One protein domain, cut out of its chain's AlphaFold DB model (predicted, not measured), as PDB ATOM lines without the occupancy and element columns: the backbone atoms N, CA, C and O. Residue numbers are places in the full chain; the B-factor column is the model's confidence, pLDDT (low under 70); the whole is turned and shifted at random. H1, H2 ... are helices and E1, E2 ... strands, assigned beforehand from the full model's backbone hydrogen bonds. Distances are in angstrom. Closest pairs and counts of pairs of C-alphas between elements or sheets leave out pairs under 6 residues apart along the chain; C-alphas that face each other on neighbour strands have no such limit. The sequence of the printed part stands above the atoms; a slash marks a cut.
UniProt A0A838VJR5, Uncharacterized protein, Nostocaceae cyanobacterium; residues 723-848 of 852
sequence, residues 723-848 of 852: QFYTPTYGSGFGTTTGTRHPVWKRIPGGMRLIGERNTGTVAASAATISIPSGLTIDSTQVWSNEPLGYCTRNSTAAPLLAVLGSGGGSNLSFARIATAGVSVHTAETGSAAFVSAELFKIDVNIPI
ATOM      1  N   GLN A 723      61.095 -56.515  26.863       92.44
ATOM      2  CA  GLN A 723      62.118 -55.879  27.680       92.44
ATOM      3  C   GLN A 723      61.462 -55.066  28.790       92.44
ATOM      4  O   GLN A 723      60.529 -54.303  28.540       92.44
ATOM      5  N   PHE A 724      61.961 -55.203  30.017       93.69
ATOM      6  CA  PHE A 724      61.524 -54.363  31.127       93.69
ATOM      7  C   PHE A 724      62.009 -52.930  30.945       93.69
ATOM      8  O   PHE A 724      63.140 -52.689  30.522       93.69
ATOM      9  N   TYR A 725      61.169 -51.974  31.322       93.75
ATOM     10  CA  TYR A 725      61.609 -50.603  31.535       93.75
ATOM     11  C   TYR A 725      60.835 -49.972  32.693       93.75
ATOM     12  O   TYR A 725      59.748 -50.414  33.072       93.75
ATOM     13  N   THR A 726      61.425 -48.939  33.283       94.81
ATOM     14  CA  THR A 726      60.810 -48.183  34.373       94.81
ATOM     15  C   THR A 726      60.308 -46.865  33.801       94.81
ATOM     16  O   THR A 726      61.122 -45.966  33.591       94.81
ATOM     17  N   PRO A 727      59.006 -46.733  33.497       95.56
ATOM     18  CA  PRO A 727      58.475 -45.465  33.023       95.56
ATOM     19  C   PRO A 727      58.447 -44.427  34.145       95.56
ATOM     20  O   PRO A 727      58.266 -44.752  35.322       95.56
ATOM     21  N   THR A 728      58.527 -43.165  33.748       96.31
ATOM     22  CA  THR A 728      58.129 -42.036  34.582       96.31
ATOM     23  C   THR A 728      56.614 -41.892  34.492       96.31
ATOM     24  O   THR A 728      56.053 -41.802  33.398       96.31
ATOM     25  N   TYR A 729      55.947 -41.872  35.643       96.25
ATOM     26  CA  TYR A 729      54.512 -41.614  35.729       96.25
ATOM     27  C   TYR A 729      54.280 -40.124  35.972       96.25
ATOM     28  O   TYR A 729      54.897 -39.531  36.860       96.25
ATOM     29  N   GLY A 730      53.391 -39.516  35.189       95.31
ATOM     30  CA  GLY A 730      52.926 -38.156  35.436       95.31
ATOM     31  C   GLY A 730      52.213 -38.048  36.783       95.31
ATOM     32  O   GLY A 730      51.642 -39.023  37.280       95.31
ATOM     33  N   SER A 731      52.189 -36.841  37.352       95.00
ATOM     34  CA  SER A 731      51.572 -36.573  38.659       95.00
ATOM     35  C   SER A 731      50.094 -36.971  38.738       95.00
ATOM     36  O   SER A 731      49.609 -37.243  39.833       95.00
ATOM     37  N   GLY A 732      49.386 -37.080  37.603       95.06
ATOM     38  CA  GLY A 732      48.009 -37.574  37.560       95.06
ATOM     39  C   GLY A 732      47.832 -38.975  38.157       95.06
ATOM     40  O   GLY A 732      46.799 -39.242  38.764       95.06
ATOM     41  N   PHE A 733      48.839 -39.849  38.060       95.31
ATOM     42  CA  PHE A 733      48.790 -41.195  38.641       95.31
ATOM     43  C   PHE A 733      49.123 -41.254  40.138       95.31
ATOM     44  O   PHE A 733      48.909 -42.299  40.751       95.31
ATOM     45  N   GLY A 734      49.668 -40.184  40.724       94.38
ATOM     46  CA  GLY A 734      50.293 -40.238  42.047       94.38
ATOM     47  C   GLY A 734      51.484 -41.207  42.103       94.38
ATOM     48  O   GLY A 734      52.055 -41.589  41.081       94.38
ATOM     49  N   THR A 735      51.868 -41.629  43.311       96.00
ATOM     50  CA  THR A 735      52.902 -42.659  43.506       96.00
ATOM     51  C   THR A 735      52.340 -44.034  43.156       96.00
ATOM     52  O   THR A 735      51.644 -44.649  43.964       96.00
ATOM     53  N   THR A 736      52.625 -44.513  41.946       94.81
ATOM     54  CA  THR A 736      52.182 -45.839  41.507       94.81
ATOM     55  C   THR A 736      52.842 -46.945  42.328       94.81
ATOM     56  O   THR A 736      53.986 -46.831  42.773       94.81
ATOM     57  N   THR A 737      52.111 -48.036  42.537       93.94
ATOM     58  CA  THR A 737      52.596 -49.231  43.241       93.94
ATOM     59  C   THR A 737      52.357 -50.484  42.392       93.94
ATOM     60  O   THR A 737      51.703 -50.435  41.347       93.94
ATOM     61  N   GLY A 738      52.934 -51.613  42.807       89.19
ATOM     62  CA  GLY A 738      52.802 -52.904  42.124       89.19
ATOM     63  C   GLY A 738      54.131 -53.454  41.607       89.19
ATOM     64  O   GLY A 738      55.075 -52.720  41.329       89.19
ATOM     65  N   THR A 739      54.207 -54.777  41.483       83.38
ATOM     66  CA  THR A 739      55.449 -55.500  41.150       83.38
ATOM     67  C   THR A 739      55.646 -55.725  39.652       83.38
ATOM     68  O   THR A 739      56.763 -55.978  39.210       83.38
ATOM     69  N   ARG A 740      54.589 -55.615  38.841       90.69
ATOM     70  CA  ARG A 740      54.666 -55.848  37.393       90.69
ATOM     71  C   ARG A 740      55.112 -54.576  36.683       90.69
ATOM     72  O   ARG A 740      54.347 -53.632  36.544       90.69
ATOM     73  N   HIS A 741      56.379 -54.512  36.293       92.00
ATOM     74  CA  HIS A 741      56.883 -53.389  35.505       92.00
ATOM     75  C   HIS A 741      56.339 -53.473  34.075       92.00
ATOM     76  O   HIS A 741      56.242 -54.581  33.541       92.00
ATOM     77  N   PRO A 742      55.991 -52.340  33.442       94.88
ATOM     78  CA  PRO A 742      55.703 -52.323  32.020       94.88
ATOM     79  C   PRO A 742      56.872 -52.891  31.218       94.88
ATOM     80  O   PRO A 742      58.047 -52.688  31.538       94.88
ATOM     81  N   VAL A 743      56.526 -53.630  30.176       96.25
ATOM     82  CA  VAL A 743      57.468 -54.237  29.252       96.25
ATOM     83  C   VAL A 743      57.149 -53.797  27.838       96.25
ATOM     84  O   VAL A 743      55.994 -53.576  27.476       96.25
ATOM     85  N   TRP A 744      58.175 -53.693  27.012       95.88
ATOM     86  CA  TRP A 744      58.021 -53.300  25.623       95.88
ATOM     87  C   TRP A 744      58.787 -54.224  24.690       95.88
ATOM     88  O   TRP A 744      59.707 -54.918  25.109       95.88
ATOM     89  N   LYS A 745      58.418 -54.240  23.415       94.00
ATOM     90  CA  LYS A 745      59.198 -54.897  22.363       94.00
ATOM     91  C   LYS A 745      59.177 -54.081  21.080       94.00
ATOM     92  O   LYS A 745      58.224 -53.334  20.837       94.00
ATOM     93  N   ARG A 746      60.207 -54.238  20.247       92.25
ATOM     94  CA  ARG A 746      60.235 -53.673  18.893       92.25
ATOM     95  C   ARG A 746      59.191 -54.396  18.034       92.25
ATOM     96  O   ARG A 746      59.089 -55.616  18.064       92.25
ATOM     97  N   ILE A 747      58.415 -53.648  17.265       91.75
ATOM     98  CA  ILE A 747      57.570 -54.173  16.182       91.75
ATOM     99  C   ILE A 747      57.940 -53.432  14.891       91.75
ATOM    100  O   ILE A 747      58.563 -52.377  14.982       91.75
ATOM    101  N   PRO A 748      57.610 -53.926  13.688       87.00
ATOM    102  CA  PRO A 748      57.811 -53.143  12.467       87.00
ATOM    103  C   PRO A 748      57.150 -51.756  12.588       87.00
ATOM    104  O   PRO A 748      56.008 -51.661  13.028       87.00
ATOM    105  N   GLY A 749      57.882 -50.681  12.278       85.38
ATOM    106  CA  GLY A 749      57.384 -49.293  12.334       85.38
ATOM    107  C   GLY A 749      57.176 -48.678  13.731       85.38
ATOM    108  O   GLY A 749      57.083 -47.465  13.853       85.38
ATOM    109  N   GLY A 750      57.191 -49.459  14.816       93.31
ATOM    110  CA  GLY A 750      56.997 -48.913  16.164       93.31
ATOM    111  C   GLY A 750      57.472 -49.802  17.310       93.31
ATOM    112  O   GLY A 750      58.337 -50.665  17.151       93.31
ATOM    113  N   MET A 751      56.891 -49.606  18.485       95.69
ATOM    114  CA  MET A 751      57.030 -50.479  19.647       95.69
ATOM    115  C   MET A 751      55.655 -50.943  20.126       95.69
ATOM    116  O   MET A 751      54.680 -50.207  20.022       95.69
ATOM    117  N   ARG A 752      55.583 -52.142  20.703       96.31
ATOM    118  CA  ARG A 752      54.430 -52.557  21.507       96.31
ATOM    119  C   ARG A 752      54.785 -52.431  22.975       96.31
ATOM    120  O   ARG A 752      55.822 -52.946  23.391       96.31
ATOM    121  N   LEU A 753      53.926 -51.781  23.744       96.56
ATOM    122  CA  LEU A 753      54.066 -51.580  25.177       96.56
ATOM    123  C   LEU A 753      52.896 -52.253  25.892       96.56
ATOM    124  O   LEU A 753      51.740 -51.953  25.603       96.56
ATOM    125  N   ILE A 754      53.204 -53.124  26.851       96.81
ATOM    126  CA  ILE A 754      52.219 -53.766  27.724       96.81
ATOM    127  C   ILE A 754      52.633 -53.616  29.188       96.81
ATOM    128  O   ILE A 754      53.817 -53.604  29.512       96.81
ATOM    129  N   GLY A 755      51.684 -53.512  30.109       95.50
ATOM    130  CA  GLY A 755      52.023 -53.371  31.525       95.50
ATOM    131  C   GLY A 755      50.815 -53.303  32.436       95.50
ATOM    132  O   GLY A 755      49.699 -53.094  31.975       95.50
ATOM    133  N   GLU A 756      51.046 -53.468  33.735       95.81
ATOM    134  CA  GLU A 756      50.008 -53.435  34.767       95.81
ATOM    135  C   GLU A 756      50.532 -52.712  36.008       95.81
ATOM    136  O   GLU A 756      51.634 -53.006  36.465       95.81
ATOM    137  N   ARG A 757      49.763 -51.776  36.566       96.12
ATOM    138  CA  ARG A 757      50.136 -51.033  37.779       96.12
ATOM    139  C   ARG A 757      48.918 -50.641  38.595       96.12
ATOM    140  O   ARG A 757      47.823 -50.503  38.058       96.12
ATOM    141  N   ASN A 758      49.149 -50.372  39.874       96.25
ATOM    142  CA  ASN A 758      48.199 -49.670  40.718       96.25
ATOM    143  C   ASN A 758      48.503 -48.171  40.677       96.25
ATOM    144  O   ASN A 758      49.657 -47.760  40.841       96.25
ATOM    145  N   THR A 759      47.476 -47.350  40.482       96.56
ATOM    146  CA  THR A 759      47.577 -45.904  40.699       96.56
ATOM    147  C   THR A 759      47.884 -45.608  42.174       96.56
ATOM    148  O   THR A 759      47.607 -46.415  43.059       96.56
ATOM    149  N   GLY A 760      48.495 -44.461  42.456       95.88
ATOM    150  CA  GLY A 760      48.618 -43.920  43.811       95.88
ATOM    151  C   GLY A 760      47.397 -43.082  44.185       95.88
ATOM    152  O   GLY A 760      46.282 -43.354  43.742       95.88
ATOM    153  N   THR A 761      47.613 -42.021  44.964       96.88
ATOM    154  CA  THR A 761      46.620 -40.950  45.126       96.88
ATOM    155  C   THR A 761      46.537 -40.149  43.829       96.88
ATOM    156  O   THR A 761      47.447 -39.379  43.520       96.88
ATOM    157  N   VAL A 762      45.473 -40.355  43.055       96.56
ATOM    158  CA  VAL A 762      45.282 -39.682  41.759       96.56
ATOM    159  C   VAL A 762      45.046 -38.180  41.941       96.56
ATOM    160  O   VAL A 762      44.411 -37.755  42.907       96.56
ATOM    161  N   ALA A 763      45.542 -37.368  41.008       95.94
ATOM    162  CA  ALA A 763      45.469 -35.906  41.078       95.94
ATOM    163  C   ALA A 763      44.779 -35.297  39.847       95.94
ATOM    164  O   ALA A 763      44.718 -35.915  38.782       95.94
ATOM    165  N   ALA A 764      44.342 -34.038  39.960       95.56
ATOM    166  CA  ALA A 764      43.769 -33.243  38.864       95.56
ATOM    167  C   ALA A 764      44.824 -32.765  37.833       95.56
ATOM    168  O   ALA A 764      44.706 -31.698  37.240       95.56
ATOM    169  N   SER A 765      45.886 -33.542  37.631       95.81
ATOM    170  CA  SER A 765      46.916 -33.346  36.604       95.81
ATOM    171  C   SER A 765      46.807 -34.443  35.550       95.81
ATOM    172  O   SER A 765      46.210 -35.482  35.818       95.81
ATOM    173  N   ALA A 766      47.380 -34.251  34.360       94.12
ATOM    174  CA  ALA A 766      47.341 -35.266  33.306       94.12
ATOM    175  C   ALA A 766      47.926 -36.606  33.793       94.12
ATOM    176  O   ALA A 766      49.026 -36.654  34.354       94.12
ATOM    177  N   ALA A 767      47.189 -37.698  33.579       94.81
ATOM    178  CA  ALA A 767      47.734 -39.039  33.741       94.81
ATOM    179  C   ALA A 767      48.609 -39.340  32.525       94.81
ATOM    180  O   ALA A 767      48.110 -39.375  31.399       94.81
ATOM    181  N   THR A 768      49.911 -39.523  32.741       96.38
ATOM    182  CA  THR A 768      50.845 -39.849  31.662       96.38
ATOM    183  C   THR A 768      51.800 -40.974  32.041       96.38
ATOM    184  O   THR A 768      52.132 -41.151  33.213       96.38
ATOM    185  N   ILE A 769      52.229 -41.752  31.047       96.44
ATOM    186  CA  ILE A 769      53.272 -42.778  31.182       96.44
ATOM    187  C   ILE A 769      54.336 -42.496  30.130       96.44
ATOM    188  O   ILE A 769      54.009 -42.398  28.948       96.44
ATOM    189  N   SER A 770      55.600 -42.387  30.537       96.81
ATOM    190  CA  SER A 770      56.686 -42.223  29.574       96.81
ATOM    191  C   SER A 770      56.936 -43.506  28.775       96.81
ATOM    192  O   SER A 770      56.802 -44.623  29.289       96.81
ATOM    193  N   ILE A 771      57.357 -43.360  27.524       96.25
ATOM    194  CA  ILE A 771      57.980 -44.450  26.758       96.25
ATOM    195  C   ILE A 771      59.463 -44.590  27.175       96.25
ATOM    196  O   ILE A 771      59.954 -43.755  27.946       96.25
ATOM    197  N   PRO A 772      60.187 -45.649  26.760       95.12
ATOM    198  CA  PRO A 772      61.616 -45.778  27.039       95.12
ATOM    199  C   PRO A 772      62.402 -44.525  26.627       95.12
ATOM    200  O   PRO A 772      62.155 -43.933  25.577       95.12
ATOM    201  N   SER A 773      63.351 -44.112  27.470       93.00
ATOM    202  CA  SER A 773      64.150 -42.906  27.243       93.00
ATOM    203  C   SER A 773      64.925 -42.981  25.926       93.00
ATOM    204  O   SER A 773      65.554 -44.001  25.653       93.00
ATOM    205  N   GLY A 774      64.939 -41.887  25.163       89.06
ATOM    206  CA  GLY A 774      65.597 -41.818  23.853       89.06
ATOM    207  C   GLY A 774      64.680 -42.144  22.672       89.06
ATOM    208  O   GLY A 774      65.130 -42.052  21.537       89.06
ATOM    209  N   LEU A 775      63.412 -42.485  22.925       93.44
ATOM    210  CA  LEU A 775      62.390 -42.668  21.895       93.44
ATOM    211  C   LEU A 775      61.415 -41.482  21.883       93.44
ATOM    212  O   LEU A 775      61.081 -40.932  22.936       93.44
ATOM    213  N   THR A 776      60.935 -41.122  20.694       94.69
ATOM    214  CA  THR A 776      59.874 -40.129  20.470       94.69
ATOM    215  C   THR A 776      58.759 -40.747  19.634       94.69
ATOM    216  O   THR A 776      59.005 -41.593  18.774       94.69
ATOM    217  N   ILE A 777      57.512 -40.374  19.917       95.25
ATOM    218  CA  ILE A 777      56.343 -40.850  19.169       95.25
ATOM    219  C   ILE A 777      56.347 -40.202  17.781       95.25
ATOM    220  O   ILE A 777      56.443 -38.977  17.684       95.25
ATOM    221  N   ASP A 778      56.196 -40.998  16.722       94.19
ATOM    222  CA  ASP A 778      56.162 -40.491  15.347       94.19
ATOM    223  C   ASP A 778      54.898 -39.650  15.103       94.19
ATOM    224  O   ASP A 778      53.797 -40.170  14.917       94.19
ATOM    225  N   SER A 779      55.055 -38.327  15.084       91.62
ATOM    226  CA  SER A 779      53.956 -37.385  14.849       91.62
ATOM    227  C   SER A 779      53.364 -37.467  13.444       91.62
ATOM    228  O   SER A 779      52.255 -36.983  13.230       91.62
ATOM    229  N   THR A 780      54.074 -38.067  12.487       91.62
ATOM    230  CA  THR A 780      53.587 -38.223  11.112       91.62
ATOM    231  C   THR A 780      52.624 -39.397  10.969       91.62
ATOM    232  O   THR A 780      51.797 -39.391  10.060       91.62
ATOM    233  N   GLN A 781      52.706 -40.373  11.879       89.06
ATOM    234  CA  GLN A 781      51.843 -41.555  11.903       89.06
ATOM    235  C   GLN A 781      50.755 -41.501  12.974       89.06
ATOM    236  O   GLN A 781      49.806 -42.273  12.906       89.06
ATOM    237  N   VAL A 782      50.873 -40.605  13.958       89.56
ATOM    238  CA  VAL A 782      49.825 -40.385  14.959       89.56
ATOM    239  C   VAL A 782      49.023 -39.154  14.580       89.56
ATOM    240  O   VAL A 782      49.467 -38.022  14.791       89.56
ATOM    241  N   TRP A 783      47.816 -39.357  14.056       84.00
ATOM    242  CA  TRP A 783      46.867 -38.259  13.935       84.00
ATOM    243  C   TRP A 783      46.423 -37.795  15.318       84.00
ATOM    244  O   TRP A 783      46.305 -38.585  16.259       84.00
ATOM    245  N   SER A 784      46.199 -36.486  15.459       76.06
ATOM    246  CA  SER A 784      45.765 -35.922  16.731       76.06
ATOM    247  C   SER A 784      44.506 -36.653  17.199       76.06
ATOM    248  O   SER A 784      43.470 -36.633  16.536       76.06
ATOM    249  N   ASN A 785      44.609 -37.275  18.377       77.81
ATOM    250  CA  ASN A 785      43.532 -37.986  19.069       77.81
ATOM    251  C   ASN A 785      43.213 -39.406  18.569       77.81
ATOM    252  O   ASN A 785      42.205 -39.963  19.000       77.81
ATOM    253  N   GLU A 786      44.051 -40.023  17.733       88.25
ATOM    254  CA  GLU A 786      43.911 -41.451  17.424       88.25
ATOM    255  C   GLU A 786      44.399 -42.321  18.605       88.25
ATOM    256  O   GLU A 786      45.506 -42.105  19.117       88.25
ATOM    257  N   PRO A 787      43.600 -43.296  19.081       92.81
ATOM    258  CA  PRO A 787      44.050 -44.235  20.100       92.81
ATOM    259  C   PRO A 787      45.184 -45.124  19.578       92.81
ATOM    260  O   PRO A 787      45.007 -45.871  18.621       92.81
ATOM    261  N   LEU A 788      46.319 -45.130  20.277       94.75
ATOM    262  CA  LEU A 788      47.429 -46.070  20.045       94.75
ATOM    263  C   LEU A 788      47.151 -47.471  20.619       94.75
ATOM    264  O   LEU A 788      47.909 -48.420  20.422       94.75
ATOM    265  N   GLY A 789      46.072 -47.587  21.386       95.88
ATOM    266  CA  GLY A 789      45.605 -48.799  22.031       95.88
ATOM    267  C   GLY A 789      44.723 -48.445  23.218       95.88
ATOM    268  O   GLY A 789      44.164 -47.343  23.293       95.88
ATOM    269  N   TYR A 790      44.605 -49.376  24.159       95.69
ATOM    270  CA  TYR A 790      43.642 -49.250  25.243       95.69
ATOM    271  C   TYR A 790      44.244 -49.535  26.613       95.69
ATOM    272  O   TYR A 790      45.211 -50.282  26.777       95.69
ATOM    273  N   CYS A 791      43.622 -48.924  27.614       95.75
ATOM    274  CA  CYS A 791      43.879 -49.164  29.018       95.75
ATOM    275  C   CYS A 791      42.618 -49.745  29.656       95.75
ATOM    276  O   CYS A 791      41.551 -49.131  29.609       95.75
ATOM    277  N   THR A 792      42.739 -50.936  30.235       95.00
ATOM    278  CA  THR A 792      41.667 -51.567  31.013       95.00
ATOM    279  C   THR A 792      41.875 -51.293  32.488       95.00
ATOM    280  O   THR A 792      43.012 -51.204  32.955       95.00
ATOM    281  N   ARG A 793      40.785 -51.150  33.239       93.19
ATOM    282  CA  ARG A 793      40.836 -50.831  34.667       93.19
ATOM    283  C   ARG A 793      39.856 -51.692  35.456       93.19
ATOM    284  O   ARG A 793      38.859 -52.146  34.905       93.19
ATOM    285  N   ASN A 794      40.133 -51.917  36.740       89.88
ATOM    286  CA  ASN A 794      39.301 -52.771  37.603       89.88
ATOM    287  C   ASN A 794      38.187 -52.010  38.362       89.88
ATOM    288  O   ASN A 794      37.674 -52.516  39.359       89.88
ATOM    289  N   SER A 795      37.832 -50.784  37.961       83.25
ATOM    290  CA  SER A 795      36.727 -50.040  38.585       83.25
ATOM    291  C   SER A 795      35.395 -50.210  37.854       83.25
ATOM    292  O   SER A 795      35.324 -50.589  36.687       83.25
ATOM    293  N   THR A 796      34.309 -49.886  38.559       73.81
ATOM    294  CA  THR A 796      32.935 -49.858  38.034       73.81
ATOM    295  C   THR A 796      32.666 -48.685  37.083       73.81
ATOM    296  O   THR A 796      31.644 -48.678  36.400       73.81
ATOM    297  N   ALA A 797      33.560 -47.696  37.001       63.38
ATOM    298  CA  ALA A 797      33.439 -46.565  36.087       63.38
ATOM    299  C   ALA A 797      34.121 -46.897  34.752       63.38
ATOM    300  O   ALA A 797      35.331 -47.063  34.740       63.38
ATOM    301  N   ALA A 798      33.365 -46.960  33.644       72.69
ATOM    302  CA  ALA A 798      33.827 -47.149  32.253       72.69
ATOM    303  C   ALA A 798      35.160 -47.939  32.110       72.69
ATOM    304  O   ALA A 798      36.236 -47.330  32.110       72.69
ATOM    305  N   PRO A 799      35.120 -49.276  31.957       80.00
ATOM    306  CA  PRO A 799      36.286 -50.153  32.141       80.00
ATOM    307  C   PRO A 799      37.420 -49.963  31.119       80.00
ATOM    308  O   PRO A 799      38.478 -50.572  31.272       80.00
ATOM    309  N   LEU A 800      37.219 -49.135  30.089       87.50
ATOM    310  CA  LEU A 800      38.130 -48.953  28.967       87.50
ATOM    311  C   LEU A 800      38.437 -47.465  28.740       87.50
ATOM    312  O   LEU A 800      37.526 -46.653  28.577       87.50
ATOM    313  N   LEU A 801      39.723 -47.121  28.697       88.00
ATOM    314  CA  LEU A 801      40.225 -45.811  28.284       88.00
ATOM    315  C   LEU A 801      41.015 -45.949  26.983       88.00
ATOM    316  O   LEU A 801      41.710 -46.946  26.777       88.00
ATOM    317  N   ALA A 802      40.945 -44.930  26.133       90.56
ATOM    318  CA  ALA A 802      41.853 -44.786  25.006       90.56
ATOM    319  C   ALA A 802      43.218 -44.306  25.515       90.56
ATOM    320  O   ALA A 802      43.290 -43.444  26.397       90.56
ATOM    321  N   VAL A 803      44.297 -44.849  24.954       92.12
ATOM    322  CA  VAL A 803      45.654 -44.346  25.193       92.12
ATOM    323  C   VAL A 803      46.078 -43.529  23.986       92.12
ATOM    324  O   VAL A 803      46.093 -44.036  22.868       92.12
ATOM    325  N   LEU A 804      46.409 -42.263  24.210       93.19
ATOM    326  CA  LEU A 804      46.785 -41.317  23.170       93.19
ATOM    327  C   LEU A 804      48.296 -41.086  23.193       93.19
ATOM    328  O   LEU A 804      48.908 -40.994  24.260       93.19
ATOM    329  N   GLY A 805      48.895 -40.951  22.014       88.19
ATOM    330  CA  GLY A 805      50.243 -40.415  21.869       88.19
ATOM    331  C   GLY A 805      50.189 -38.931  21.537       88.19
ATOM    332  O   GLY A 805      49.450 -38.526  20.643       88.19
ATOM    333  N   SER A 806      50.985 -38.103  22.214       83.25
ATOM    334  CA  SER A 806      51.278 -36.764  21.696       83.25
ATOM    335  C   SER A 806      52.392 -36.898  20.660       83.25
ATOM    336  O   SER A 806      53.506 -37.268  21.034       83.25
ATOM    337  N   GLY A 807      52.117 -36.626  19.383       80.69
ATOM    338  CA  GLY A 807      53.143 -36.663  18.335       80.69
ATOM    339  C   GLY A 807      54.375 -35.826  18.710       80.69
ATOM    340  O   GLY A 807      54.234 -34.707  19.201       80.69
ATOM    341  N   GLY A 808      55.576 -36.385  18.531       84.31
ATOM    342  CA  GLY A 808      56.856 -35.779  18.923       84.31
ATOM    343  C   GLY A 808      57.140 -35.796  20.432       84.31
ATOM    344  O   GLY A 808      58.218 -35.399  20.869       84.31
ATOM    345  N   GLY A 809      56.191 -36.255  21.250       91.31
ATOM    346  CA  GLY A 809      56.359 -36.406  22.691       91.31
ATOM    347  C   GLY A 809      56.982 -37.746  23.088       91.31
ATOM    348  O   GLY A 809      57.093 -38.676  22.292       91.31
ATOM    349  N   SER A 810      57.351 -37.851  24.365       95.25
ATOM    350  CA  SER A 810      57.873 -39.067  25.009       95.25
ATOM    351  C   SER A 810      56.893 -39.676  26.019       95.25
ATOM    352  O   SER A 810      57.267 -40.532  26.820       95.25
ATOM    353  N   ASN A 811      55.637 -39.224  26.007       96.19
ATOM    354  CA  ASN A 811      54.616 -39.619  26.968       96.19
ATOM    355  C   ASN A 811      53.328 -40.050  26.264       96.19
ATOM    356  O   ASN A 811      52.902 -39.447  25.280       96.19
ATOM    357  N   LEU A 812      52.689 -41.062  26.838       96.31
ATOM    358  CA  LEU A 812      51.332 -41.487  26.532       96.31
ATOM    359  C   LEU A 812      50.374 -40.821  27.515       96.31
ATOM    360  O   LEU A 812      50.688 -40.757  28.704       96.31
ATOM    361  N   SER A 813      49.221 -40.360  27.046       95.62
ATOM    362  CA  SER A 813      48.137 -39.826  27.875       95.62
ATOM    363  C   SER A 813      46.894 -40.710  27.788       95.62
ATOM    364  O   SER A 813      46.774 -41.559  26.907       95.62
ATOM    365  N   PHE A 814      45.972 -40.548  28.735       94.88
ATOM    366  CA  PHE A 814      44.757 -41.361  28.816       94.88
ATOM    367  C   PHE A 814      43.544 -40.485  28.561       94.88
ATOM    368  O   PHE A 814      43.448 -39.383  29.098       94.88
ATOM    369  N   ALA A 815      42.620 -40.982  27.752       93.12
ATOM    370  CA  ALA A 815      41.398 -40.291  27.385       93.12
ATOM    371  C   ALA A 815      40.191 -41.203  27.585       93.12
ATOM    372  O   ALA A 815      40.259 -42.419  27.371       93.12
ATOM    373  N   ARG A 816      39.052 -40.616  27.955       88.62
ATOM    374  CA  ARG A 816      37.780 -41.335  27.886       88.62
ATOM    375  C   ARG A 816      37.452 -41.635  26.426       88.62
ATOM    376  O   ARG A 816      37.703 -40.834  25.521       88.62
ATOM    377  N   ILE A 817      36.901 -42.821  26.187       86.00
ATOM    378  CA  ILE A 817      36.365 -43.153  24.871       86.00
ATOM    379  C   ILE A 817      35.146 -42.263  24.656       86.00
ATOM    380  O   ILE A 817      34.233 -42.255  25.481       86.00
ATOM    381  N   ALA A 818      35.174 -41.475  23.584       76.50
ATOM    382  CA  ALA A 818      34.083 -40.589  23.232       76.50
ATOM    383  C   ALA A 818      32.770 -41.379  23.118       76.50
ATOM    384  O   ALA A 818      32.698 -42.394  22.421       76.50
ATOM    385  N   THR A 819      31.720 -40.909  23.795       77.25
ATOM    386  CA  THR A 819      30.357 -41.399  23.566       77.25
ATOM    387  C   THR A 819      29.993 -41.149  22.100       77.25
ATOM    388  O   THR A 819      30.376 -40.116  21.542       77.25
ATOM    389  N   ALA A 820      29.281 -42.089  21.472       69.38
ATOM    390  CA  ALA A 820      28.909 -42.027  20.058       69.38
ATOM    391  C   ALA A 820      28.404 -40.620  19.665       69.38
ATOM    392  O   ALA A 820      27.393 -40.158  20.189       69.38
ATOM    393  N   GLY A 821      29.143 -39.940  18.779       72.00
ATOM    394  CA  GLY A 821      28.846 -38.578  18.315       72.00
ATOM    395  C   GLY A 821      29.951 -37.537  18.547       72.00
ATOM    396  O   GLY A 821      29.893 -36.475  17.931       72.00
ATOM    397  N   VAL A 822      30.971 -37.820  19.368       67.38
ATOM    398  CA  VAL A 822      32.140 -36.933  19.531       67.38
ATOM    399  C   VAL A 822      33.341 -37.518  18.784       67.38
ATOM    400  O   VAL A 822      33.828 -38.590  19.122       67.38
ATOM    401  N   SER A 823      33.831 -36.812  17.765       71.12
ATOM    402  CA  SER A 823      34.906 -37.298  16.881       71.12
ATOM    403  C   SER A 823      36.315 -37.241  17.489       71.12
ATOM    404  O   SER A 823      37.285 -37.461  16.771       71.12
ATOM    405  N   VAL A 824      36.460 -36.881  18.770       82.06
ATOM    406  CA  VAL A 824      37.758 -36.515  19.355       82.06
ATOM    407  C   VAL A 824      37.918 -37.066  20.772       82.06
ATOM    408  O   VAL A 824      37.162 -36.713  21.677       82.06
ATOM    409  N   HIS A 825      38.943 -37.893  20.983       85.75
ATOM    410  CA  HIS A 825      39.393 -38.287  22.316       85.75
ATOM    411  C   HIS A 825      40.149 -37.127  22.972       85.75
ATOM    412  O   HIS A 825      41.150 -36.662  22.440       85.75
ATOM    413  N   THR A 826      39.686 -36.657  24.131       87.94
ATOM    414  CA  THR A 826      40.365 -35.590  24.886       87.94
ATOM    415  C   THR A 826      41.120 -36.202  26.059       87.94
ATOM    416  O   THR A 826      40.554 -37.010  26.795       87.94
ATOM    417  N   ALA A 827      42.394 -35.840  26.225       90.31
ATOM    418  CA  ALA A 827      43.194 -36.296  27.358       90.31
ATOM    419  C   ALA A 827      42.565 -35.847  28.688       90.31
ATOM    420  O   ALA A 827      42.172 -34.693  28.848       90.31
ATOM    421  N   GLU A 828      42.495 -36.767  29.642       92.19
ATOM    422  CA  GLU A 828      41.843 -36.581  30.934       92.19
ATOM    423  C   GLU A 828      42.867 -36.359  32.052       92.19
ATOM    424  O   GLU A 828      44.024 -36.798  31.998       92.19
ATOM    425  N   THR A 829      42.423 -35.700  33.121       95.31
ATOM    426  CA  THR A 829      43.197 -35.656  34.368       95.31
ATOM    427  C   THR A 829      43.155 -37.013  35.069       95.31
ATOM    428  O   THR A 829      42.213 -37.787  34.902       95.31
ATOM    429  N   GLY A 830      44.155 -37.313  35.893       93.94
ATOM    430  CA  GLY A 830      44.249 -38.576  36.613       93.94
ATOM    431  C   GLY A 830      43.042 -38.849  37.499       93.94
ATOM    432  O   GLY A 830      42.509 -39.947  37.448       93.94
ATOM    433  N   SER A 831      42.535 -37.846  38.219       94.75
ATOM    434  CA  SER A 831      41.311 -37.974  39.024       94.75
ATOM    435  C   SER A 831      40.025 -38.144  38.204       94.75
ATOM    436  O   SER A 831      39.020 -38.599  38.743       94.75
ATOM    437  N   ALA A 832      40.023 -37.764  36.922       92.75
ATOM    438  CA  ALA A 832      38.889 -37.981  36.019       92.75
ATOM    439  C   ALA A 832      38.967 -39.339  35.299       92.75
ATOM    440  O   ALA A 832      37.932 -39.939  34.983       92.75
ATOM    441  N   ALA A 833      40.188 -39.815  35.043       92.12
ATOM    442  CA  ALA A 833      40.473 -41.060  34.342       92.12
ATOM    443  C   ALA A 833      40.600 -42.271  35.271       92.12
ATOM    444  O   ALA A 833      40.333 -43.372  34.815       92.12
ATOM    445  N   PHE A 834      40.981 -42.100  36.538       94.31
ATOM    446  CA  PHE A 834      41.280 -43.188  37.471       94.31
ATOM    447  C   PHE A 834      40.762 -42.892  38.884       94.31
ATOM    448  O   PHE A 834      40.569 -41.737  39.264       94.31
ATOM    449  N   VAL A 835      40.576 -43.941  39.687       94.75
ATOM    450  CA  VAL A 835      40.437 -43.840  41.150       94.75
ATOM    451  C   VAL A 835      41.765 -44.181  41.832       94.75
ATOM    452  O   VAL A 835      42.662 -44.752  41.214       94.75
ATOM    453  N   SER A 836      41.934 -43.792  43.099       95.56
ATOM    454  CA  SER A 836      43.175 -44.086  43.833       95.56
ATOM    455  C   SER A 836      43.321 -45.586  44.110       95.56
ATOM    456  O   SER A 836      42.321 -46.254  44.369       95.56
ATOM    457  N   ALA A 837      44.555 -46.102  44.085       94.75
ATOM    458  CA  ALA A 837      44.871 -47.533  44.236       94.75
ATOM    459  C   ALA A 837      44.256 -48.458  43.161       94.75
ATOM    460  O   ALA A 837      44.250 -49.683  43.319       94.75
ATOM    461  N   GLU A 838      43.768 -47.899  42.053       94.94
ATOM    462  CA  GLU A 838      43.139 -48.638  40.962       94.94
ATOM    463  C   GLU A 838      44.170 -49.434  40.168       94.94
ATOM    464  O   GLU A 838      45.175 -48.890  39.708       94.94
ATOM    465  N   LEU A 839      43.890 -50.720  39.957       94.88
ATOM    466  CA  LEU A 839      44.645 -51.539  39.023       94.88
ATOM    467  C   LEU A 839      44.275 -51.166  37.585       94.88
ATOM    468  O   LEU A 839      43.106 -51.270  37.200       94.88
ATOM    469  N   PHE A 840      45.274 -50.814  36.782       95.31
ATOM    470  CA  PHE A 840      45.126 -50.589  35.351       95.31
ATOM    471  C   PHE A 840      46.113 -51.435  34.545       95.31
ATOM    472  O   PHE A 840      47.221 -51.727  35.005       95.31
ATOM    473  N   LYS A 841      45.717 -51.819  33.329       96.00
ATOM    474  CA  LYS A 841      46.531 -52.579  32.374       96.00
ATOM    475  C   LYS A 841      46.552 -51.872  31.031       96.00
ATOM    476  O   LYS A 841      45.494 -51.512  30.527       96.00
ATOM    477  N   ILE A 842      47.732 -51.711  30.447       96.56
ATOM    478  CA  ILE A 842      47.935 -51.075  29.141       96.56
ATOM    479  C   ILE A 842      48.367 -52.108  28.102       96.56
ATOM    480  O   ILE A 842      49.144 -53.010  28.422       96.56
ATOM    481  N   ASP A 843      47.886 -51.945  26.871       96.56
ATOM    482  CA  ASP A 843      48.387 -52.622  25.672       96.56
ATOM    483  C   ASP A 843      48.260 -51.666  24.482       96.56
ATOM    484  O   ASP A 843      47.152 -51.292  24.086       96.56
ATOM    485  N   VAL A 844      49.400 -51.192  23.980       96.88
ATOM    486  CA  VAL A 844      49.457 -50.139  22.960       96.88
ATOM    487  C   VAL A 844      50.554 -50.407  21.936       96.88
ATOM    488  O   VAL A 844      51.641 -50.880  22.280       96.88
ATOM    489  N   ASN A 845      50.284 -50.051  20.682       96.81
ATOM    490  CA  ASN A 845      51.256 -50.019  19.596       96.81
ATOM    491  C   ASN A 845      51.586 -48.557  19.290       96.81
ATOM    492  O   ASN A 845      50.717 -47.769  18.938       96.81
ATOM    493  N   ILE A 846      52.850 -48.190  19.451       96.06
ATOM    494  CA  ILE A 846      53.315 -46.808  19.414       96.06
ATOM    495  C   ILE A 846      54.250 -46.678  18.213       96.06
ATOM    496  O   ILE A 846      55.307 -47.314  18.226       96.06
ATOM    497  N   PRO A 847      53.910 -45.898  17.178       95.44
ATOM    498  CA  PRO A 847      54.855 -45.607  16.109       95.44
ATOM    499  C   PRO A 847      55.974 -44.719  16.669       95.44
ATOM    500  O   PRO A 847      55.719 -43.800  17.453       95.44
ATOM    501  N   ILE A 848      57.219 -45.030  16.319       94.88
ATOM    502  CA  ILE A 848      58.402 -44.366  16.882       94.88
ATOM    503  C   ILE A 848      59.132 -43.616  15.778       94.88
ATOM    504  O   ILE A 848      59.393 -44.153  14.705       94.88
TER     505      ILE A 848
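AT A GLANCE: This is residues 723 to 848 of the 852 residues of an uncharacterized protein of Nostocaceae cyanobacterium (UniProt A0A838VJR5). With little regular structure, the domain is one seven-strand antiparallel sheet curled like part of a barrel, with long links from E3 to E4 and from E6 to H1, and a tiny helix, H1, grazing the sheet. Its order is E1 E2 E7 E4 E5 E6 E3. The 126 printed residues, 49 in named elements, run E1 to E6, H1, E7: mostly strand, compact, radius of gyration of the C-alphas 13.5 A, spans 39 by 35 by 20 A.

IN THESE COORDINATES: E1, residues 743 to 747, begins at C-alpha (57.468, -54.237, 29.252). E2 is 750 to 758, 26.1 A; E3 768 to 770; E4 787 to 793; E5 800 to 805; E6 811 to 816; H1 830 to 833. E7, 839 to 847, 25.8 A, ends at C-alpha (54.855, -45.607, 16.109).

HOW THE PARTS SIT: Hairpin E1 and E2 has N 745 and O 752 at 2.9 A, within hydrogen-bond range; E2 and E7, N 753 and O 844, 2.9 A. H1, too short for O i to N i+4 pairs, only grazes the sheet.

THE WHOLE: The printed part has no cut. Links E3 to E4 and E6 to H1 are long. Residues 797, 820 and 822 have pLDDT under 70.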